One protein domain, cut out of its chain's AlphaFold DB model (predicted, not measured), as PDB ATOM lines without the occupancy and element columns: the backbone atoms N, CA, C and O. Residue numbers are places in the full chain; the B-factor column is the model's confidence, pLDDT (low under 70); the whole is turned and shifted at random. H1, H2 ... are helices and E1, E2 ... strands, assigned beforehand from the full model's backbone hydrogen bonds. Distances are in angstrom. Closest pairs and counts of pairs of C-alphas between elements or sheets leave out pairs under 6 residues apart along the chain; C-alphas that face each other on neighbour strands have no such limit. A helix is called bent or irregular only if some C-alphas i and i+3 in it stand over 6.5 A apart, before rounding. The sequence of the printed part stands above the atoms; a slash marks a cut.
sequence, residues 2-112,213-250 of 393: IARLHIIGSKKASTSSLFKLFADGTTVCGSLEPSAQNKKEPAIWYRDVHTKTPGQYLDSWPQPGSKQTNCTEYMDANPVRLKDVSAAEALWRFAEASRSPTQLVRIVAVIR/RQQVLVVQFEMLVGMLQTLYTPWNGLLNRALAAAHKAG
ATOM      1  N   ILE A   2     -43.076 -42.379 -27.193       75.50
ATOM      2  CA  ILE A   2     -41.932 -42.710 -28.056       75.50
ATOM      3  C   ILE A   2     -40.614 -42.538 -27.293       75.50
ATOM      4  O   ILE A   2     -40.508 -41.644 -26.449       75.50
ATOM      5  N   ALA A   3     -39.603 -43.343 -27.622       85.94
ATOM      6  CA  ALA A   3     -38.224 -43.007 -27.285       85.94
ATOM      7  C   ALA A   3     -37.867 -41.661 -27.931       85.94
ATOM      8  O   ALA A   3     -38.117 -41.451 -29.112       85.94
ATOM      9  N   ARG A   4     -37.328 -40.730 -27.146       89.69
ATOM     10  CA  ARG A   4     -36.862 -39.432 -27.655       89.69
ATOM     11  C   ARG A   4     -35.359 -39.419 -27.863       89.69
ATOM     12  O   ARG A   4     -34.863 -38.532 -28.539       89.69
ATOM     13  N   LEU A   5     -34.631 -40.369 -27.280       92.19
ATOM     14  CA  LEU A   5     -33.191 -40.519 -27.451       92.19
ATOM     15  C   LEU A   5     -32.893 -41.785 -28.260       92.19
ATOM     16  O   LEU A   5     -33.243 -42.887 -27.846       92.19
ATOM     17  N   HIS A   6     -32.218 -41.638 -29.396       93.00
ATOM     18  CA  HIS A   6     -31.849 -42.747 -30.270       93.00
ATOM     19  C   HIS A   6     -30.336 -42.823 -30.420       93.00
ATOM     20  O   HIS A   6     -29.723 -41.973 -31.059       93.00
ATOM     21  N   ILE A   7     -29.727 -43.871 -29.877       93.94
ATOM     22  CA  ILE A   7     -28.316 -44.181 -30.089       93.94
ATOM     23  C   ILE A   7     -28.210 -44.991 -31.382       93.94
ATOM     24  O   ILE A   7     -28.627 -46.151 -31.453       93.94
ATOM     25  N   ILE A   8     -27.667 -44.373 -32.425       92.69
ATOM     26  CA  ILE A   8     -27.517 -44.975 -33.746       92.69
ATOM     27  C   ILE A   8     -26.062 -45.336 -33.984       92.69
ATOM     28  O   ILE A   8     -25.184 -44.492 -33.967       92.69
ATOM     29  N   GLY A   9     -25.802 -46.607 -34.258       89.38
ATOM     30  CA  GLY A   9     -24.497 -47.065 -34.731       89.38
ATOM     31  C   GLY A   9     -23.254 -46.584 -33.985       89.38
ATOM     32  O   GLY A   9     -23.298 -45.995 -32.915       89.38
ATOM     33  N   SER A  10     -22.094 -46.923 -34.519       91.44
ATOM     34  CA  SER A  10     -21.858 -48.038 -35.425       91.44
ATOM     35  C   SER A  10     -21.737 -49.325 -34.603       91.44
ATOM     36  O   SER A  10     -21.385 -49.322 -33.417       91.44
ATOM     37  N   LYS A  11     -22.065 -50.470 -35.211       89.19
ATOM     38  CA  LYS A  11     -21.792 -51.770 -34.584       89.19
ATOM     39  C   LYS A  11     -20.297 -51.828 -34.255       89.19
ATOM     40  O   LYS A  11     -19.476 -51.497 -35.104       89.19
ATOM     41  N   LYS A  12     -19.971 -52.242 -33.026       90.62
ATOM     42  CA  LYS A  12     -18.599 -52.271 -32.476       90.62
ATOM     43  C   LYS A  12     -17.948 -50.908 -32.197       90.62
ATOM     44  O   LYS A  12     -16.737 -50.845 -31.997       90.62
ATOM     45  N   ALA A  13     -18.754 -49.856 -32.056       90.75
ATOM     46  CA  ALA A  13     -18.345 -48.568 -31.490       90.75
ATOM     47  C   ALA A  13     -18.908 -48.336 -30.073       90.75
ATOM     48  O   ALA A  13     -19.197 -47.216 -29.689       90.75
ATOM     49  N   SER A  14     -19.095 -49.399 -29.277       88.38
ATOM     50  CA  SER A  14     -19.479 -49.281 -27.858       88.38
ATOM     51  C   SER A  14     -20.859 -48.660 -27.567       88.38
ATOM     52  O   SER A  14     -21.103 -48.124 -26.485       88.38
ATOM     53  N   THR A  15     -21.819 -48.815 -28.480       89.75
ATOM     54  CA  THR A  15     -23.213 -48.394 -28.240       89.75
ATOM     55  C   THR A  15     -23.849 -49.063 -27.018       89.75
ATOM     56  O   THR A  15     -24.734 -48.478 -26.409       89.75
ATOM     57  N   SER A  16     -23.405 -50.271 -26.634       86.50
ATOM     58  CA  SER A  16     -23.888 -50.942 -25.413       86.50
ATOM     59  C   SER A  16     -23.475 -50.197 -24.152       86.50
ATOM     60  O   SER A  16     -24.307 -49.992 -23.278       86.50
ATOM     61  N   SER A  17     -22.212 -49.780 -24.066       84.81
ATOM     62  CA  SER A  17     -21.698 -49.079 -22.890       84.81
ATOM     63  C   SER A  17     -22.346 -47.709 -22.750       84.81
ATOM     64  O   SER A  17     -22.715 -47.329 -21.649       84.81
ATOM     65  N   LEU A  18     -22.558 -47.002 -23.867       85.44
ATOM     66  CA  LEU A  18     -23.256 -45.718 -23.844       85.44
ATOM     67  C   LEU A  18     -24.734 -45.871 -23.454       85.44
ATOM     68  O   LEU A  18     -25.237 -45.097 -22.650       85.44
ATOM     69  N   PHE A  19     -25.418 -46.893 -23.979       87.69
ATOM     70  CA  PHE A  19     -26.781 -47.213 -23.557       87.69
ATOM     71  C   PHE A  19     -26.836 -47.516 -22.059       87.69
ATOM     72  O   PHE A  19     -27.665 -46.954 -21.358       87.69
ATOM     73  N   LYS A  20     -25.927 -48.349 -21.542       84.50
ATOM     74  CA  LYS A  20     -25.879 -48.657 -20.112       84.50
ATOM     75  C   LYS A  20     -25.614 -47.407 -19.266       84.50
ATOM     76  O   LYS A  20     -26.324 -47.189 -18.298       84.50
ATOM     77  N   LEU A  21     -24.682 -46.548 -19.684       83.31
ATOM     78  CA  LEU A  21     -24.385 -45.289 -18.997       83.31
ATOM     79  C   LEU A  21     -25.628 -44.399 -18.840       83.31
ATOM     80  O   LEU A  21     -25.824 -43.805 -17.785       83.31
ATOM     81  N   PHE A  22     -26.475 -44.315 -19.868       84.06
ATOM     82  CA  PHE A  22     -27.733 -43.573 -19.773       84.06
ATOM     83  C   PHE A  22     -28.795 -44.304 -18.943       84.06
ATOM     84  O   PHE A  22     -29.522 -43.645 -18.210       84.06
ATOM     85  N   ALA A  23     -28.877 -45.635 -19.047       82.25
ATOM     86  CA  ALA A  23     -29.872 -46.453 -18.347       82.25
ATOM     87  C   ALA A  23     -29.622 -46.522 -16.836       82.25
ATOM     88  O   ALA A  23     -30.570 -46.614 -16.063       82.25
ATOM     89  N   ASP A  24     -28.352 -46.487 -16.429       76.56
ATOM     90  CA  ASP A  24     -27.940 -46.440 -15.026       76.56
ATOM     91  C   ASP A  24     -28.234 -45.052 -14.409       76.56
ATOM     92  O   ASP A  24     -28.287 -44.901 -13.188       76.56
ATOM     93  N   GLY A  25     -28.467 -44.029 -15.243       69.19
ATOM     94  CA  GLY A  25     -28.990 -42.737 -14.810       69.19
ATOM     95  C   GLY A  25     -30.450 -42.842 -14.360       69.19
ATOM     96  O   GLY A  25     -31.265 -43.518 -14.977       69.19
ATOM     97  N   THR A  26     -30.827 -42.130 -13.298       66.75
ATOM     98  CA  THR A  26     -32.129 -42.326 -12.627       66.75
ATOM     99  C   THR A  26     -33.361 -41.874 -13.422       66.75
ATOM    100  O   THR A  26     -34.475 -42.037 -12.933       66.75
ATOM    101  N   THR A  27     -33.200 -41.271 -14.606       82.44
ATOM    102  CA  THR A  27     -34.285 -40.575 -15.325       82.44
ATOM    103  C   THR A  27     -34.535 -41.052 -16.758       82.44
ATOM    104  O   THR A  27     -35.576 -40.689 -17.322       82.44
ATOM    105  N   VAL A  28     -33.637 -41.857 -17.346       86.06
ATOM    106  CA  VAL A  28     -33.725 -42.333 -18.739       86.06
ATOM    107  C   VAL A  28     -33.850 -43.851 -18.767       86.06
ATOM    108  O   VAL A  28     -32.985 -44.562 -18.273       86.06
ATOM    109  N   CYS A  29     -34.897 -44.358 -19.411       85.44
ATOM    110  CA  CYS A  29     -35.167 -45.789 -19.471       85.44
ATOM    111  C   CYS A  29     -34.978 -46.363 -20.871       85.44
ATOM    112  O   CYS A  29     -35.442 -45.816 -21.874       85.44
ATOM    113  N   GLY A  30     -34.295 -47.501 -20.928       84.75
ATOM    114  CA  GLY A  30     -34.136 -48.294 -22.139       84.75
ATOM    115  C   GLY A  30     -35.319 -49.226 -22.418       84.75
ATOM    116  O   GLY A  30     -36.249 -49.339 -21.620       84.75
ATOM    117  N   SER A  31     -35.254 -49.908 -23.559       78.94
ATOM    118  CA  SER A  31     -36.167 -51.001 -23.922       78.94
ATOM    119  C   SER A  31     -35.986 -52.249 -23.022       78.94
ATOM    120  O   SER A  31     -34.882 -52.514 -22.544       78.94
ATOM    121  N   LEU A  32     -37.070 -53.006 -22.807       69.88
ATOM    122  CA  LEU A  32     -37.261 -54.179 -21.940       69.88
ATOM    123  C   LEU A  32     -37.402 -55.518 -22.699       69.88
ATOM    124  O   LEU A  32     -37.817 -56.507 -22.097       69.88
ATOM    125  N   GLU A  33     -37.136 -55.578 -24.009       62.31
ATOM    126  CA  GLU A  33     -37.466 -56.766 -24.820       62.31
ATOM    127  C   GLU A  33     -36.971 -58.116 -24.237       62.31
ATOM    128  O   GLU A  33     -35.771 -58.282 -23.981       62.31
ATOM    129  N   PRO A  34     -37.854 -59.135 -24.118       46.19
ATOM    130  CA  PRO A  34     -37.504 -60.454 -23.606       46.19
ATOM    131  C   PRO A  34     -36.960 -61.348 -24.732       46.19
ATOM    132  O   PRO A  34     -37.696 -62.086 -25.382       46.19
ATOM    133  N   SER A  35     -35.648 -61.329 -24.969       40.69
ATOM    134  CA  SER A  35     -34.970 -62.487 -25.575       40.69
ATOM    135  C   SER A  35     -33.545 -62.637 -25.039       40.69
ATOM    136  O   SER A  35     -32.659 -61.867 -25.393       40.69
ATOM    137  N   ALA A  36     -33.367 -63.628 -24.159       36.06
ATOM    138  CA  ALA A  36     -32.156 -64.317 -23.679       36.06
ATOM    139  C   ALA A  36     -30.854 -63.553 -23.320       36.06
ATOM    140  O   ALA A  36     -30.017 -64.146 -22.652       36.06
ATOM    141  N   GLN A  37     -30.623 -62.296 -23.707       37.66
ATOM    142  CA  GLN A  37     -29.347 -61.592 -23.512       37.66
ATOM    143  C   GLN A  37     -29.519 -60.059 -23.604       37.66
ATOM    144  O   GLN A  37     -29.211 -59.501 -24.647       37.66
ATOM    145  N   ASN A  38     -29.998 -59.360 -22.562       41.03
ATOM    146  CA  ASN A  38     -29.848 -57.893 -22.389       41.03
ATOM    147  C   ASN A  38     -29.865 -57.042 -23.692       41.03
ATOM    148  O   ASN A  38     -28.864 -56.399 -24.031       41.03
ATOM    149  N   LYS A  39     -30.957 -57.048 -24.475       58.00
ATOM    150  CA  LYS A  39     -30.961 -56.400 -25.803       58.00
ATOM    151  C   LYS A  39     -31.557 -54.992 -25.771       58.00
ATOM    152  O   LYS A  39     -32.764 -54.800 -25.791       58.00
ATOM    153  N   LYS A  40     -30.659 -54.010 -25.845       67.88
ATOM    154  CA  LYS A  40     -30.878 -52.570 -26.093       67.88
ATOM    155  C   LYS A  40     -31.447 -52.211 -27.484       67.88
ATOM    156  O   LYS A  40     -31.660 -51.030 -27.738       67.88
ATOM    157  N   GLU A  41     -31.598 -53.192 -28.386       74.38
ATOM    158  CA  GLU A  41     -31.724 -53.019 -29.847       74.38
ATOM    159  C   GLU A  41     -33.141 -53.334 -30.364       74.38
ATOM    160  O   GLU A  41     -33.307 -54.284 -31.133       74.38
ATOM    161  N   PRO A  42     -34.185 -52.573 -29.981       71.31
ATOM    162  CA  PRO A  42     -35.511 -52.789 -30.535       71.31
ATOM    163  C   PRO A  42     -35.471 -52.561 -32.053       71.31
ATOM    164  O   PRO A  42     -34.931 -51.571 -32.576       71.31
ATOM    165  N   ALA A  43     -36.007 -53.527 -32.791       64.38
ATOM    166  CA  ALA A  43     -36.070 -53.472 -34.243       64.38
ATOM    167  C   ALA A  43     -37.268 -52.604 -34.671       64.38
ATOM    168  O   ALA A  43     -38.400 -53.072 -34.755       64.38
ATOM    169  N   ILE A  44     -37.018 -51.317 -34.932       62.81
ATOM    170  CA  ILE A  44     -37.966 -50.420 -35.617       62.81
ATOM    171  C   ILE A  44     -37.751 -50.542 -37.122       62.81
ATOM    172  O   ILE A  44     -36.630 -50.335 -37.568       62.81
ATOM    173  N   TRP A  45     -38.828 -50.807 -37.863       58.53
ATOM    174  CA  TRP A  45     -39.176 -50.415 -39.247       58.53
ATOM    175  C   TRP A  45     -38.118 -49.930 -40.258       58.53
ATOM    176  O   TRP A  45     -38.407 -49.075 -41.088       58.53
ATOM    177  N   TYR A  46     -36.934 -50.512 -40.295       55.47
ATOM    178  CA  TYR A  46     -36.177 -50.659 -41.540       55.47
ATOM    179  C   TYR A  46     -36.245 -52.137 -41.946       55.47
ATOM    180  O   TYR A  46     -36.616 -52.963 -41.115       55.47
ATOM    181  N   ARG A  47     -36.003 -52.474 -43.222       52.62
ATOM    182  CA  ARG A  47     -36.338 -53.765 -43.888       52.62
ATOM    183  C   ARG A  47     -35.638 -55.025 -43.320       52.62
ATOM    184  O   ARG A  47     -35.124 -55.837 -44.083       52.62
ATOM    185  N   ASP A  48     -35.564 -55.211 -42.009       47.75
ATOM    186  CA  ASP A  48     -35.054 -56.406 -41.342       47.75
ATOM    187  C   ASP A  48     -36.163 -57.434 -41.079       47.75
ATOM    188  O   ASP A  48     -37.343 -57.106 -41.077       47.75
ATOM    189  N   VAL A  49     -35.775 -58.685 -40.819       43.28
ATOM    190  CA  VAL A  49     -36.663 -59.867 -40.651       43.28
ATOM    191  C   VAL A  49     -37.641 -59.747 -39.462       43.28
ATOM    192  O   VAL A  49     -38.482 -60.615 -39.250       43.28
ATOM    193  N   HIS A  50     -37.549 -58.672 -38.679       51.47
ATOM    194  CA  HIS A  50     -38.282 -58.469 -37.433       51.47
ATOM    195  C   HIS A  50     -38.962 -57.096 -37.405       51.47
ATOM    196  O   HIS A  50     -38.729 -56.297 -36.501       51.47
ATOM    197  N   THR A  51     -39.787 -56.785 -38.408       55.66
ATOM    198  CA  THR A  51     -40.627 -55.580 -38.375       55.66
ATOM    199  C   THR A  51     -41.722 -55.755 -37.327       55.66
ATOM    200  O   THR A  51     -42.774 -56.329 -37.605       55.66
ATOM    201  N   LYS A  52     -41.460 -55.285 -36.106       61.06
ATOM    202  CA  LYS A  52     -42.490 -55.143 -35.078       61.06
ATOM    203  C   LYS A  52     -43.529 -54.116 -35.523       61.06
ATOM    204  O   LYS A  52     -43.143 -53.072 -36.036       61.06
ATOM    205  N   THR A  53     -44.818 -54.372 -35.291       68.50
ATOM    206  CA  THR A  53     -45.882 -53.361 -35.436       68.50
ATOM    207  C   THR A  53     -45.628 -52.167 -34.493       68.50
ATOM    208  O   THR A  53     -44.845 -52.307 -33.550       68.50
ATOM    209  N   PRO A  54     -46.261 -50.980 -34.660       70.56
ATOM    210  CA  PRO A  54     -45.952 -49.850 -33.786       70.56
ATOM    211  C   PRO A  54     -46.346 -50.174 -32.339       70.56
ATOM    212  O   PRO A  54     -45.645 -49.779 -31.416       70.56
ATOM    213  N   GLY A  55     -47.406 -50.972 -32.151       72.38
ATOM    214  CA  GLY A  55     -47.792 -51.530 -30.853       72.38
ATOM    215  C   GLY A  55     -46.712 -52.436 -30.258       72.38
ATOM    216  O   GLY A  55     -46.222 -52.149 -29.176       72.38
ATOM    217  N   GLN A  56     -46.237 -53.436 -31.009       74.81
ATOM    218  CA  GLN A  56     -45.176 -54.350 -30.551       74.81
ATOM    219  C   GLN A  56     -43.862 -53.639 -30.210       74.81
ATOM    220  O   GLN A  56     -43.087 -54.097 -29.365       74.81
ATOM    221  N   TYR A  57     -43.573 -52.539 -30.902       77.00
ATOM    222  CA  TYR A  57     -42.472 -51.666 -30.536       77.00
ATOM    223  C   TYR A  57     -42.739 -51.026 -29.170       77.00
ATOM    224  O   TYR A  57     -41.939 -51.211 -28.265       77.00
ATOM    225  N   LEU A  58     -43.879 -50.358 -28.975       78.00
ATOM    226  CA  LEU A  58     -44.231 -49.702 -27.708       78.00
ATOM    227  C   LEU A  58     -44.293 -50.662 -26.508       78.00
ATOM    228  O   LEU A  58     -43.934 -50.265 -25.400       78.00
ATOM    229  N   ASP A  59     -44.653 -51.926 -26.736       77.94
ATOM    230  CA  ASP A  59     -44.633 -52.992 -25.722       77.94
ATOM    231  C   ASP A  59     -43.222 -53.285 -25.194       77.94
ATOM    232  O   ASP A  59     -43.043 -53.903 -24.147       77.94
ATOM    233  N   SER A  60     -42.198 -52.819 -25.908       78.69
ATOM    234  CA  SER A  60     -40.803 -52.981 -25.526       78.69
ATOM    235  C   SER A  60     -40.364 -51.979 -24.457       78.69
ATOM    236  O   SER A  60     -39.200 -51.995 -24.098       78.69
ATOM    237  N   TRP A  61     -41.227 -51.109 -23.926       79.75
ATOM    238  CA  TRP A  61     -40.861 -50.152 -22.868       79.75
ATOM    239  C   TRP A  61     -41.569 -50.417 -21.536       79.75
ATOM    240  O   TRP A  61     -42.656 -51.004 -21.528       79.75
ATOM    241  N   PRO A  62     -40.985 -49.959 -20.403       74.00
ATOM    242  CA  PRO A  62     -41.650 -50.013 -19.109       74.00
ATOM    243  C   PRO A  62     -42.991 -49.286 -19.175       74.00
ATOM    244  O   PRO A  62     -43.050 -48.091 -19.474       74.00
ATOM    245  N   GLN A  63     -44.065 -50.020 -18.895       72.31
ATOM    246  CA  GLN A  63     -45.408 -49.457 -18.846       72.31
ATOM    247  C   GLN A  63     -45.611 -48.673 -17.536       72.31
ATOM    248  O   GLN A  63     -44.976 -49.002 -16.519       72.31
ATOM    249  N   PRO A  64     -46.497 -47.657 -17.526       63.78
ATOM    250  CA  PRO A  64     -46.872 -46.944 -16.306       63.78
ATOM    251  C   PRO A  64     -47.297 -47.925 -15.201       63.78
ATOM    252  O   PRO A  64     -48.153 -48.776 -15.426       63.78
ATOM    253  N   GLY A  65     -46.681 -47.828 -14.017       60.69
ATOM    254  CA  GLY A  65     -46.944 -48.721 -12.875       60.69
ATOM    255  C   GLY A  65     -46.021 -49.945 -12.753       60.69
ATOM    256  O   GLY A  65     -46.123 -50.687 -11.777       60.69
ATOM    257  N   SER A  66     -45.091 -50.161 -13.690       64.94
ATOM    258  CA  SER A  66     -44.011 -51.147 -13.522       64.94
ATOM    259  C   SER A  66     -43.004 -50.694 -12.450       64.94
ATOM    260  O   SER A  66     -42.805 -49.499 -12.269       64.94
ATOM    261  N   LYS A  67     -42.334 -51.627 -11.745       59.09
ATOM    262  CA  LYS A  67     -41.372 -51.331 -10.647       59.09
ATOM    263  C   LYS A  67     -40.214 -50.383 -11.035       59.09
ATOM    264  O   LYS A  67     -39.528 -49.881 -10.152       59.09
ATOM    265  N   GLN A  68     -40.001 -50.122 -12.325       61.69
ATOM    266  CA  GLN A  68     -39.142 -49.052 -12.845       61.69
ATOM    267  C   GLN A  68     -39.955 -47.745 -12.944       61.69
ATOM    268  O   GLN A  68     -40.324 -47.306 -14.030       61.69
ATOM    269  N   THR A  69     -40.303 -47.135 -11.806       55.31
ATOM    270  CA  THR A  69     -41.339 -46.081 -11.743       55.31
ATOM    271  C   THR A  69     -40.874 -44.647 -12.024       55.31
ATOM    272  O   THR A  69     -41.728 -43.771 -12.119       55.31
ATOM    273  N   ASN A  70     -39.574 -44.371 -12.192       74.75
ATOM    274  CA  ASN A  70     -39.067 -42.988 -12.316       74.75
ATOM    275  C   ASN A  70     -38.514 -42.629 -13.712       74.75
ATOM    276  O   ASN A  70     -37.677 -41.738 -13.852       74.75
ATOM    277  N   CYS A  71     -38.989 -43.295 -14.766       77.75
ATOM    278  CA  CYS A  71     -38.621 -42.959 -16.141       77.75
ATOM    279  C   CYS A  71     -39.261 -41.628 -16.567       77.75
ATOM    280  O   CYS A  71     -40.475 -41.552 -16.748       77.75
ATOM    281  N   THR A  72     -38.456 -40.584 -16.770       84.19
ATOM    282  CA  THR A  72     -38.931 -39.312 -17.359       84.19
ATOM    283  C   THR A  72     -38.737 -39.269 -18.871       84.19
ATOM    284  O   THR A  72     -39.451 -38.568 -19.584       84.19
ATOM    285  N   GLU A  73     -37.775 -40.043 -19.365       87.12
ATOM    286  CA  GLU A  73     -37.360 -40.085 -20.758       87.12
ATOM    287  C   GLU A  73     -37.089 -41.532 -21.171       87.12
ATOM    288  O   GLU A  73     -36.738 -42.384 -20.350       87.12
ATOM    289  N   TYR A  74     -37.239 -41.804 -22.464       87.94
ATOM    290  CA  TYR A  74     -37.067 -43.137 -23.030       87.94
ATOM    291  C   TYR A  74     -36.036 -43.114 -24.143       87.94
ATOM    292  O   TYR A  74     -36.003 -42.186 -24.960       87.94
ATOM    293  N   MET A  75     -35.221 -44.162 -24.185       90.00
ATOM    294  CA  MET A  75     -34.185 -44.320 -25.185       90.00
ATOM    295  C   MET A  75     -34.229 -45.668 -25.891       90.00
ATOM    296  O   MET A  75     -34.731 -46.672 -25.384       90.00
ATOM    297  N   ASP A  76     -33.619 -45.664 -27.064       89.31
ATOM    298  CA  ASP A  76     -33.459 -46.790 -27.962       89.31
ATOM    299  C   ASP A  76     -32.012 -46.801 -28.468       89.31
ATOM    300  O   ASP A  76     -31.482 -45.748 -28.823       89.31
ATOM    301  N   ALA A  77     -31.363 -47.966 -28.515       89.44
ATOM    302  CA  ALA A  77     -30.027 -48.088 -29.079       89.44
ATOM    303  C   ALA A  77     -29.940 -49.207 -30.107       89.44
ATOM    304  O   ALA A  77     -29.800 -50.371 -29.757       89.44
ATOM    305  N   ASN A  78     -29.881 -48.856 -31.390       88.69
ATOM    306  CA  ASN A  78     -29.727 -49.843 -32.449       88.69
ATOM    307  C   ASN A  78     -28.519 -49.518 -33.343       88.69
ATOM    308  O   ASN A  78     -28.555 -48.571 -34.139       88.69
ATOM    309  N   PRO A  79     -27.427 -50.305 -33.255       89.94
ATOM    310  CA  PRO A  79     -26.204 -49.999 -33.970       89.94
ATOM    311  C   PRO A  79     -26.297 -50.165 -35.494       89.94
ATOM    312  O   PRO A  79     -25.412 -49.704 -36.215       89.94
ATOM    313  N   VAL A  80     -27.333 -50.837 -36.000       87.56
ATOM    314  CA  VAL A  80     -27.514 -51.067 -37.440       87.56
ATOM    315  C   VAL A  80     -28.084 -49.830 -38.138       87.56
ATOM    316  O   VAL A  80     -27.804 -49.624 -39.315       87.56
ATOM    317  N   ARG A  81     -28.799 -48.959 -37.414       89.81
ATOM    318  CA  ARG A  81     -29.480 -47.786 -37.987       89.81
ATOM    319  C   ARG A  81     -28.563 -46.817 -38.715       89.81
ATOM    320  O   ARG A  81     -28.952 -46.282 -39.743       89.81
ATOM    321  N   LEU A  82     -27.346 -46.608 -38.218       93.25
ATOM    322  CA  LEU A  82     -26.422 -45.660 -38.844       93.25
ATOM    323  C   LEU A  82     -26.101 -46.048 -40.298       93.25
ATOM    324  O   LEU A  82     -25.984 -45.175 -41.149       93.25
ATOM    325  N   LYS A  83     -26.010 -47.353 -40.590       90.75
ATOM    326  CA  LYS A  83     -25.596 -47.882 -41.898       90.75
ATOM    327  C   LYS A  83     -26.756 -48.303 -42.812       90.75
ATOM    328  O   LYS A  83     -26.497 -48.830 -43.893       90.75
ATOM    329  N   ASP A  84     -27.999 -48.141 -42.365       88.81
ATOM    330  CA  ASP A  84     -29.203 -48.494 -43.121       88.81
ATOM    331  C   ASP A  84     -29.766 -47.252 -43.819       88.81
ATOM    332  O   ASP A  84     -30.080 -46.253 -43.171       88.81
ATOM    333  N   VAL A  85     -29.906 -47.321 -45.144       87.25
ATOM    334  CA  VAL A  85     -30.359 -46.197 -45.980       87.25
ATOM    335  C   VAL A  85     -31.759 -45.690 -45.616       87.25
ATOM    336  O   VAL A  85     -32.056 -44.510 -45.787       87.25
ATOM    337  N   SER A  86     -32.618 -46.570 -45.097       87.06
ATOM    338  CA  SER A  86     -34.024 -46.272 -44.813       87.06
ATOM    339  C   SER A  86     -34.280 -45.846 -43.368       87.06
ATOM    340  O   SER A  86     -35.350 -45.320 -43.069       87.06
ATOM    341  N   ALA A  87     -33.313 -46.038 -42.465       89.19
ATOM    342  CA  ALA A  87     -33.529 -45.851 -41.031       89.19
ATOM    343  C   ALA A  87     -33.851 -44.400 -40.637       89.19
ATOM    344  O   ALA A  87     -34.690 -44.191 -39.760       89.19
ATOM    345  N   ALA A  88     -33.225 -43.409 -41.279       92.19
ATOM    346  CA  ALA A  88     -33.457 -41.997 -40.973       92.19
ATOM    347  C   ALA A  88     -34.906 -41.576 -41.287       92.19
ATOM    348  O   ALA A  88     -35.591 -41.030 -40.420       92.19
ATOM    349  N   GLU A  89     -35.391 -41.899 -42.492       90.69
ATOM    350  CA  GLU A  89     -36.773 -41.638 -42.922       90.69
ATOM    351  C   GLU A  89     -37.790 -42.469 -42.139       90.69
ATOM    352  O   GLU A  89     -38.861 -41.974 -41.790       90.69
ATOM    353  N   ALA A  90     -37.467 -43.730 -41.845       87.19
ATOM    354  CA  ALA A  90     -38.334 -44.593 -41.056       87.19
ATOM    355  C   ALA A  90     -38.563 -44.021 -39.653       87.19
ATOM    356  O   ALA A  90     -39.701 -43.998 -39.181       87.19
ATOM    357  N   LEU A  91     -37.508 -43.509 -39.008       88.94
ATOM    358  CA  LEU A  91     -37.633 -42.856 -37.707       88.94
ATOM    359  C   LEU A  91     -38.493 -41.590 -37.791       88.94
ATOM    360  O   LEU A  91     -39.306 -41.355 -36.900       88.94
ATOM    361  N   TRP A  92     -38.355 -40.802 -38.861       90.56
ATOM    362  CA  TRP A  92     -39.159 -39.593 -39.067       90.56
ATOM    363  C   TRP A  92     -40.646 -39.931 -39.181       90.56
ATOM    364  O   TRP A  92     -41.459 -39.443 -38.397       90.56
ATOM    365  N   ARG A  93     -40.992 -40.849 -40.096       87.50
ATOM    366  CA  ARG A  93     -42.374 -41.318 -40.292       87.50
ATOM    367  C   ARG A  93     -42.956 -41.891 -39.006       87.50
ATOM    368  O   ARG A  93     -44.132 -41.701 -38.716       87.50
ATOM    369  N   PHE A  94     -42.136 -42.588 -38.224       83.50
ATOM    370  CA  PHE A  94     -42.559 -43.141 -36.947       83.50
ATOM    371  C   PHE A  94     -42.827 -42.058 -35.892       83.50
ATOM    372  O   PHE A  94     -43.829 -42.145 -35.180       83.50
ATOM    373  N   ALA A  95     -41.984 -41.025 -35.809       85.88
ATOM    374  CA  ALA A  95     -42.206 -39.884 -34.925       85.88
ATOM    375  C   ALA A  95     -43.502 -39.134 -35.285       85.88
ATOM    376  O   ALA A  95     -44.323 -38.883 -34.398       85.88
ATOM    377  N   GLU A  96     -43.738 -38.886 -36.579       86.25
ATOM    378  CA  GLU A  96     -44.980 -38.285 -37.087       86.25
ATOM    379  C   GLU A  96     -46.210 -39.143 -36.768       86.25
ATOM    380  O   GLU A  96     -47.174 -38.658 -36.171       86.25
ATOM    381  N   ALA A  97     -46.170 -40.439 -37.099       82.62
ATOM    382  CA  ALA A  97     -47.273 -41.367 -36.845       82.62
ATOM    383  C   ALA A  97     -47.586 -41.505 -35.346       82.62
ATOM    384  O   ALA A  97     -48.745 -41.640 -34.953       82.62
ATOM    385  N   SER A  98     -46.561 -41.410 -34.497       78.00
ATOM    386  CA  SER A  98     -46.690 -41.437 -33.037       78.00
ATOM    387  C   SER A  98     -47.128 -40.095 -32.438       78.00
ATOM    388  O   SER A  98     -47.127 -39.959 -31.211       78.00
ATOM    389  N   ARG A  99     -47.452 -39.091 -33.271       82.50
ATOM    390  CA  ARG A  99     -47.793 -37.709 -32.874       82.50
ATOM    391  C   ARG A  99     -46.772 -37.091 -31.919       82.50
ATOM    392  O   ARG A  99     -47.110 -36.276 -31.062       82.50
ATOM    393  N   SER A 100     -45.524 -37.527 -32.023       81.25
ATOM    394  CA  SER A 100     -44.443 -37.033 -31.190       81.25
ATOM    395  C   SER A 100     -43.772 -35.878 -31.922       81.25
ATOM    396  O   SER A 100     -43.433 -36.046 -33.094       81.25
ATOM    397  N   PRO A 101     -43.578 -34.711 -31.282       87.62
ATOM    398  CA  PRO A 101     -42.923 -33.590 -31.939       87.62
ATOM    399  C   PRO A 101     -41.531 -34.014 -32.411       87.62
ATOM    400  O   PRO A 101     -40.685 -34.392 -31.596       87.62
ATOM    401  N   THR A 102     -41.297 -33.976 -33.723       89.88
ATOM    402  CA  THR A 102     -40.028 -34.406 -34.323       89.88
ATOM    403  C   THR A 102     -38.856 -33.592 -33.782       89.88
ATOM    404  O   THR A 102     -37.762 -34.128 -33.652       89.88
ATOM    405  N   GLN A 103     -39.088 -32.348 -33.345       90.69
ATOM    406  CA  GLN A 103     -38.072 -31.484 -32.730       90.69
ATOM    407  C   GLN A 103     -37.539 -32.014 -31.386       90.69
ATOM    408  O   GLN A 103     -36.474 -31.592 -30.943       90.69
ATOM    409  N   LEU A 104     -38.263 -32.921 -30.721       90.50
ATOM    410  CA  LEU A 104     -37.852 -33.506 -29.437       90.50
ATOM    411  C   LEU A 104     -37.010 -34.777 -29.596       90.50
ATOM    412  O   LEU A 104     -36.479 -35.287 -28.606       90.50
ATOM    413  N   VAL A 105     -36.889 -35.299 -30.817       92.56
ATOM    414  CA  VAL A 105     -36.065 -36.474 -31.105       92.56
ATOM    415  C   VAL A 105     -34.591 -36.067 -31.088       92.56
ATOM    416  O   VAL A 105     -34.181 -35.091 -31.710       92.56
ATOM    417  N   ARG A 106     -33.780 -36.820 -30.357       94.81
ATOM    418  CA  ARG A 106     -32.341 -36.624 -30.180       94.81
ATOM    419  C   ARG A 106     -31.631 -37.876 -30.650       94.81
ATOM    420  O   ARG A 106     -31.983 -38.984 -30.248       94.81
ATOM    421  N   ILE A 107     -30.630 -37.700 -31.494       95.75
ATOM    422  CA  ILE A 107     -29.914 -38.784 -32.153       95.75
ATOM    423  C   ILE A 107     -28.457 -38.723 -31.714       95.75
ATOM    424  O   ILE A 107     -27.825 -37.674 -31.785       95.75
ATOM    425  N   VAL A 108     -27.916 -39.851 -31.269       96.19
ATOM    426  CA  VAL A 108     -26.516 -39.990 -30.873       96.19
ATOM    427  C   VAL A 108     -25.856 -41.024 -31.771       96.19
ATOM    428  O   VAL A 108     -26.102 -42.218 -31.629       96.19
ATOM    429  N   ALA A 109     -25.028 -40.569 -32.703       96.19
ATOM    430  CA  ALA A 109     -24.234 -41.423 -33.568       96.19
ATOM    431  C   ALA A 109     -22.889 -41.754 -32.913       96.19
ATOM    432  O   ALA A 109     -22.098 -40.843 -32.680       96.19
ATOM    433  N   VAL A 110     -22.597 -43.029 -32.625       95.06
ATOM    434  CA  VAL A 110     -21.317 -43.408 -31.994       95.06
ATOM    435  C   VAL A 110     -20.347 -43.954 -33.035       95.06
ATOM    436  O   VAL A 110     -20.537 -45.031 -33.584       95.06
ATOM    437  N   ILE A 111     -19.271 -43.247 -33.330       95.12
ATOM    438  CA  ILE A 111     -18.263 -43.695 -34.298       95.12
ATOM    439  C   ILE A 111     -17.004 -44.173 -33.579       95.12
ATOM    440  O   ILE A 111     -16.771 -43.840 -32.423       95.12
ATOM    441  N   ARG A 112     -16.206 -44.992 -34.256       93.19
ATOM    442  CA  ARG A 112     -14.911 -45.502 -33.788       93.19
ATOM    443  C   ARG A 112     -13.915 -45.333 -34.927       93.19
ATOM    444  O   ARG A 112     -14.353 -45.256 -36.069       93.19
ATOM    445  N   ARG A 213     -29.160 -30.889 -38.176       94.38
ATOM    446  CA  ARG A 213     -27.828 -31.142 -37.607       94.38
ATOM    447  C   ARG A 213     -27.779 -30.954 -36.088       94.38
ATOM    448  O   ARG A 213     -27.020 -31.659 -35.426       94.38
ATOM    449  N   GLN A 214     -28.580 -30.040 -35.532       94.19
ATOM    450  CA  GLN A 214     -28.650 -29.785 -34.088       94.19
ATOM    451  C   GLN A 214     -29.240 -30.965 -33.298       94.19
ATOM    452  O   GLN A 214     -29.007 -31.068 -32.098       94.19
ATOM    453  N   GLN A 215     -29.980 -31.863 -33.954       95.12
ATOM    454  CA  GLN A 215     -30.567 -33.052 -33.334       95.12
ATOM    455  C   GLN A 215     -29.633 -34.270 -33.378       95.12
ATOM    456  O   GLN A 215     -29.940 -35.279 -32.746       95.12
ATOM    457  N   VAL A 216     -28.502 -34.188 -34.092       95.12
ATOM    458  CA  VAL A 216     -27.546 -35.291 -34.267       95.12
ATOM    459  C   VAL A 216     -26.241 -34.984 -33.530       95.12
ATOM    460  O   VAL A 216     -25.445 -34.146 -33.946       95.12
ATOM    461  N   LEU A 217     -25.980 -35.691 -32.437       95.44
ATOM    462  CA  LEU A 217     -24.698 -35.679 -31.740       95.44
ATOM    463  C   LEU A 217     -23.820 -36.814 -32.270       95.44
ATOM    464  O   LEU A 217     -24.228 -37.969 -32.236       95.44
ATOM    465  N   VAL A 218     -22.601 -36.505 -32.711       94.94
ATOM    466  CA  VAL A 218     -21.613 -37.521 -33.098       94.94
ATOM    467  C   VAL A 218     -20.619 -37.691 -31.956       94.94
ATOM    468  O   VAL A 218     -19.955 -36.735 -31.565       94.94
ATOM    469  N   VAL A 219     -20.529 -38.903 -31.415       91.69
ATOM    470  CA  VAL A 219     -19.629 -39.267 -30.319       91.69
ATOM    471  C   VAL A 219     -18.529 -40.155 -30.870       91.69
ATOM    472  O   VAL A 219     -18.805 -41.220 -31.418       91.69
ATOM    473  N   GLN A 220     -17.279 -39.741 -30.695       88.38
ATOM    474  CA  GLN A 220     -16.132 -40.581 -31.003       88.38
ATOM    475  C   GLN A 220     -15.810 -41.492 -29.811       88.38
ATOM    476  O   GLN A 220     -15.575 -41.024 -28.696       88.38
ATOM    477  N   PHE A 221     -15.786 -42.801 -30.049       86.88
ATOM    478  CA  PHE A 221     -15.523 -43.822 -29.040       86.88
ATOM    479  C   PHE A 221     -14.184 -43.613 -28.331       86.88
ATOM    480  O   PHE A 221     -14.122 -43.716 -27.110       86.88
ATOM    481  N   GLU A 222     -13.126 -43.280 -29.073       83.12
ATOM    482  CA  GLU A 222     -11.795 -43.058 -28.504       83.12
ATOM    483  C   GLU A 222     -11.802 -41.919 -27.481       83.12
ATOM    484  O   GLU A 222     -11.157 -42.026 -26.443       83.12
ATOM    485  N   MET A 223     -12.588 -40.865 -27.723       76.69
ATOM    486  CA  MET A 223     -12.744 -39.776 -26.759       76.69
ATOM    487  C   MET A 223     -13.502 -40.229 -25.514       76.69
ATOM    488  O   MET A 223     -13.115 -39.871 -24.408       76.69
ATOM    489  N   LEU A 224     -14.546 -41.048 -25.670       71.94
ATOM    490  CA  LEU A 224     -15.286 -41.598 -24.533       71.94
ATOM    491  C   LEU A 224     -14.372 -42.454 -23.642       71.94
ATOM    492  O   LEU A 224     -14.381 -42.302 -22.422       71.94
ATOM    493  N   VAL A 225     -13.536 -43.303 -24.243       71.94
ATOM    494  CA  VAL A 225     -12.548 -44.104 -23.507       71.94
ATOM    495  C   VAL A 225     -11.464 -43.224 -22.890       71.94
ATOM    496  O   VAL A 225     -11.162 -43.392 -21.713       71.94
ATOM    497  N   GLY A 226     -10.912 -42.265 -23.635       63.59
ATOM    498  CA  GLY A 226      -9.861 -41.370 -23.144       63.59
ATOM    499  C   GLY A 226     -10.323 -40.469 -21.993       63.59
ATOM    500  O   GLY A 226      -9.579 -40.244 -21.038       63.59
ATOM    501  N   MET A 227     -11.573 -39.997 -22.021       58.56
ATOM    502  CA  MET A 227     -12.165 -39.233 -20.918       58.56
ATOM    503  C   MET A 227     -12.412 -40.109 -19.691       58.56
ATOM    504  O   MET A 227     -12.135 -39.664 -18.582       58.56
ATOM    505  N   LEU A 228     -12.876 -41.352 -19.867       55.19
ATOM    506  CA  LEU A 228     -12.988 -42.304 -18.759       55.19
ATOM    507  C   LEU A 228     -11.613 -42.601 -18.163       55.19
ATOM    508  O   LEU A 228     -11.463 -42.539 -16.950       55.19
ATOM    509  N   GLN A 229     -10.598 -42.838 -18.996       54.84
ATOM    510  CA  GLN A 229      -9.223 -42.994 -18.532       54.84
ATOM    511  C   GLN A 229      -8.803 -41.782 -17.706       54.84
ATOM    512  O   GLN A 229      -8.436 -41.963 -16.559       54.84
ATOM    513  N   THR A 230      -8.986 -40.561 -18.213       51.84
ATOM    514  CA  THR A 230      -8.644 -39.318 -17.498       51.84
ATOM    515  C   THR A 230      -9.409 -39.156 -16.179       51.84
ATOM    516  O   THR A 230      -8.831 -38.731 -15.183       51.84
ATOM    517  N   LEU A 231     -10.698 -39.507 -16.148       46.31
ATOM    518  CA  LEU A 231     -11.555 -39.416 -14.962       46.31
ATOM    519  C   LEU A 231     -11.161 -40.439 -13.891       46.31
ATOM    520  O   LEU A 231     -11.196 -40.140 -12.697       46.31
ATOM    521  N   TYR A 232     -10.758 -41.634 -14.317       47.91
ATOM    522  CA  TYR A 232     -10.277 -42.674 -13.425       47.91
ATOM    523  C   TYR A 232      -8.782 -42.552 -13.131       47.91
ATOM    524  O   TYR A 232      -8.354 -43.128 -12.147       47.91
ATOM    525  N   THR A 233      -7.987 -41.764 -13.863       48.34
ATOM    526  CA  THR A 233      -6.542 -41.598 -13.607       48.34
ATOM    527  C   THR A 233      -6.234 -41.197 -12.158       48.34
ATOM    528  O   THR A 233      -5.352 -41.815 -11.568       48.34
ATOM    529  N   PRO A 234      -6.941 -40.243 -11.517       45.56
ATOM    530  CA  PRO A 234      -6.702 -39.922 -10.109       45.56
ATOM    531  C   PRO A 234      -7.051 -41.075  -9.163       45.56
ATOM    532  O   PRO A 234      -6.343 -41.287  -8.182       45.56
ATOM    533  N   TRP A 235      -8.113 -41.827  -9.464       46.06
ATOM    534  CA  TRP A 235      -8.557 -42.984  -8.680       46.06
ATOM    535  C   TRP A 235      -7.631 -44.181  -8.854       46.06
ATOM    536  O   TRP A 235      -7.241 -44.785  -7.868       46.06
ATOM    537  N   ASN A 236      -7.198 -44.448 -10.080       50.59
ATOM    538  CA  ASN A 236      -6.163 -45.412 -10.420       50.59
ATOM    539  C   ASN A 236      -4.844 -45.011  -9.761       50.59
ATOM    540  O   ASN A 236      -4.181 -45.850  -9.180       50.59
ATOM    541  N   GLY A 237      -4.488 -43.724  -9.743       49.25
ATOM    542  CA  GLY A 237      -3.313 -43.221  -9.033       49.25
ATOM    543  C   GLY A 237      -3.427 -43.341  -7.509       49.25
ATOM    544  O   GLY A 237      -2.442 -43.642  -6.842       49.25
ATOM    545  N   LEU A 238      -4.611 -43.122  -6.931       48.81
ATOM    546  CA  LEU A 238      -4.877 -43.347  -5.504       48.81
ATOM    547  C   LEU A 238      -4.831 -44.830  -5.149       48.81
ATOM    548  O   LEU A 238      -4.201 -45.172  -4.154       48.81
ATOM    549  N   LEU A 239      -5.438 -45.682  -5.973       54.22
ATOM    550  CA  LEU A 239      -5.376 -47.130  -5.857       54.22
ATOM    551  C   LEU A 239      -3.920 -47.584  -5.954       54.22
ATOM    552  O   LEU A 239      -3.411 -48.112  -4.981       54.22
ATOM    553  N   ASN A 240      -3.199 -47.247  -7.025       56.38
ATOM    554  CA  ASN A 240      -1.785 -47.589  -7.206       56.38
ATOM    555  C   ASN A 240      -0.919 -47.112  -6.027       56.38
ATOM    556  O   ASN A 240      -0.049 -47.846  -5.572       56.38
ATOM    557  N   ARG A 241      -1.170 -45.914  -5.473       64.38
ATOM    558  CA  ARG A 241      -0.477 -45.433  -4.262       64.38
ATOM    559  C   ARG A 241      -0.851 -46.218  -3.009       64.38
ATOM    560  O   ARG A 241       0.021 -46.461  -2.184       64.38
ATOM    561  N   ALA A 242      -2.120 -46.579  -2.844       56.69
ATOM    562  CA  ALA A 242      -2.590 -47.378  -1.719       56.69
ATOM    563  C   ALA A 242      -2.020 -48.801  -1.781       56.69
ATOM    564  O   ALA A 242      -1.512 -49.283  -0.772       56.69
ATOM    565  N   LEU A 243      -2.006 -49.411  -2.967       55.00
ATOM    566  CA  LEU A 243      -1.366 -50.698  -3.224       55.00
ATOM    567  C   LEU A 243       0.145 -50.602  -2.964       55.00
ATOM    568  O   LEU A 243       0.690 -51.382  -2.191       55.00
ATOM    569  N   ALA A 244       0.825 -49.568  -3.472       63.09
ATOM    570  CA  ALA A 244       2.253 -49.351  -3.214       63.09
ATOM    571  C   ALA A 244       2.568 -49.137  -1.725       63.09
ATOM    572  O   ALA A 244       3.573 -49.639  -1.218       63.09
ATOM    573  N   ALA A 245       1.712 -48.416  -0.998       66.19
ATOM    574  CA  ALA A 245       1.846 -48.225   0.442       66.19
ATOM    575  C   ALA A 245       1.598 -49.527   1.220       66.19
ATOM    576  O   ALA A 245       2.314 -49.796   2.184       66.19
ATOM    577  N   ALA A 246       0.632 -50.346   0.794       63.28
ATOM    578  CA  ALA A 246       0.363 -51.662   1.369       63.28
ATOM    579  C   ALA A 246       1.538 -52.628   1.144       63.28
ATOM    580  O   ALA A 246       1.968 -53.283   2.097       63.28
ATOM    581  N   HIS A 247       2.128 -52.631  -0.055       65.56
ATOM    582  CA  HIS A 247       3.355 -53.367  -0.371       65.56
ATOM    583  C   HIS A 247       4.533 -52.913   0.488       65.56
ATOM    584  O   HIS A 247       5.184 -53.730   1.135       65.56
ATOM    585  N   LYS A 248       4.775 -51.599   0.578       75.31
ATOM    586  CA  LYS A 248       5.857 -51.044   1.403       75.31
ATOM    587  C   LYS A 248       5.685 -51.359   2.892       75.31
ATOM    588  O   LYS A 248       6.670 -51.472   3.614       75.31
ATOM    589  N   ALA A 249       4.444 -51.489   3.353       78.62
ATOM    590  CA  ALA A 249       4.117 -51.848   4.726       78.62
ATOM    591  C   ALA A 249       4.113 -53.367   4.989       78.62
ATOM    592  O   ALA A 249       3.802 -53.760   6.112       78.62
ATOM    593  N   GLY A 250       4.399 -54.211   3.985       81.00
ATOM    594  CA  GLY A 250       4.330 -55.674   4.101       81.00
ATOM    595  C   GLY A 250       2.920 -56.205   4.387       81.00
ATOM    596  O   GLY A 250       2.771 -57.295   4.925       81.00
TER     597      GLY A 250
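AT A GLANCE: This is residues 2 to 112 and 213 to 250 of the 393 residues of an uncharacterized protein of Emiliania huxleyi (UniProt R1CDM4). A twisted sheet of four strands with H1 over one face makes a compact body with H2, H3 and long loops, and from it residues 226 to 250, mostly H4, stick out as a long arm. The 149 printed residues, mixed in class, hold four named helices and four named strands in the order E1 H1 H2 E2 H3 E3 E4 H4, with under half in named elements. The sheet, E2 E1 E3 E4, is parallel; the whole is loose, with a radius of gyration of the C-alphas of 19.0 A, spanning 66 by 35 by 30 A.

IN THESE COORDINATES: Find E1, residues 5 to 8, from C-alpha 5 at (-33.191, -40.519, -27.451); then E2, residues 73 to 78, 17.0 A; E3, residues 106 to 111, 16.3 A; and E4, residues 216 to 220. H1 is residues 15 to 23, H2 54 to 58, H3 87 to 97. H4, residues 221 to 248, assigned as one helix by its hydrogen bonds, is bent, C-alphas 231 and 234 being 6.9 A apart: H4a is residues 221 to 231, and H4b is residues 234 to 248, 20.3 A, ending with C-alpha 248 at (5.857, -51.044, 1.403).

HOW THE PARTS SIT: Within hydrogen-bond range you find N 7 and O 76 for E2 and E1, N 6 and O 106 for E1 and E3, N 109 and O 217 for E3 and E4, each 2.8 A. H1 is on the sheet over E1, height 8.9 A, along the strands; its closest C-alphas to E2 are Phe 19 and Ala 77, 6.5 A. E1, H1 H2, E2 is a strand-helix-strand unit, parallel neighbour strands with helices between; E2, H3, E3 is split by E1, its crossover right-handed. H2 and H3, not on the sheet, are only just apart, 8.2 A. H4a and H4b stand at a steep tilt of 51 degrees. Every O i to N i+4 pair is within range in H1, H2, H3, H4a and H4b.

THE WHOLE: Residues 113 to 212 are not printed; C-alphas 112 and 213 are 19.7 A apart. The links H1 to H2 and H2 to E2 are long. The pLDDT is under 70 in 50 of the printed residues, among them 226 to 247.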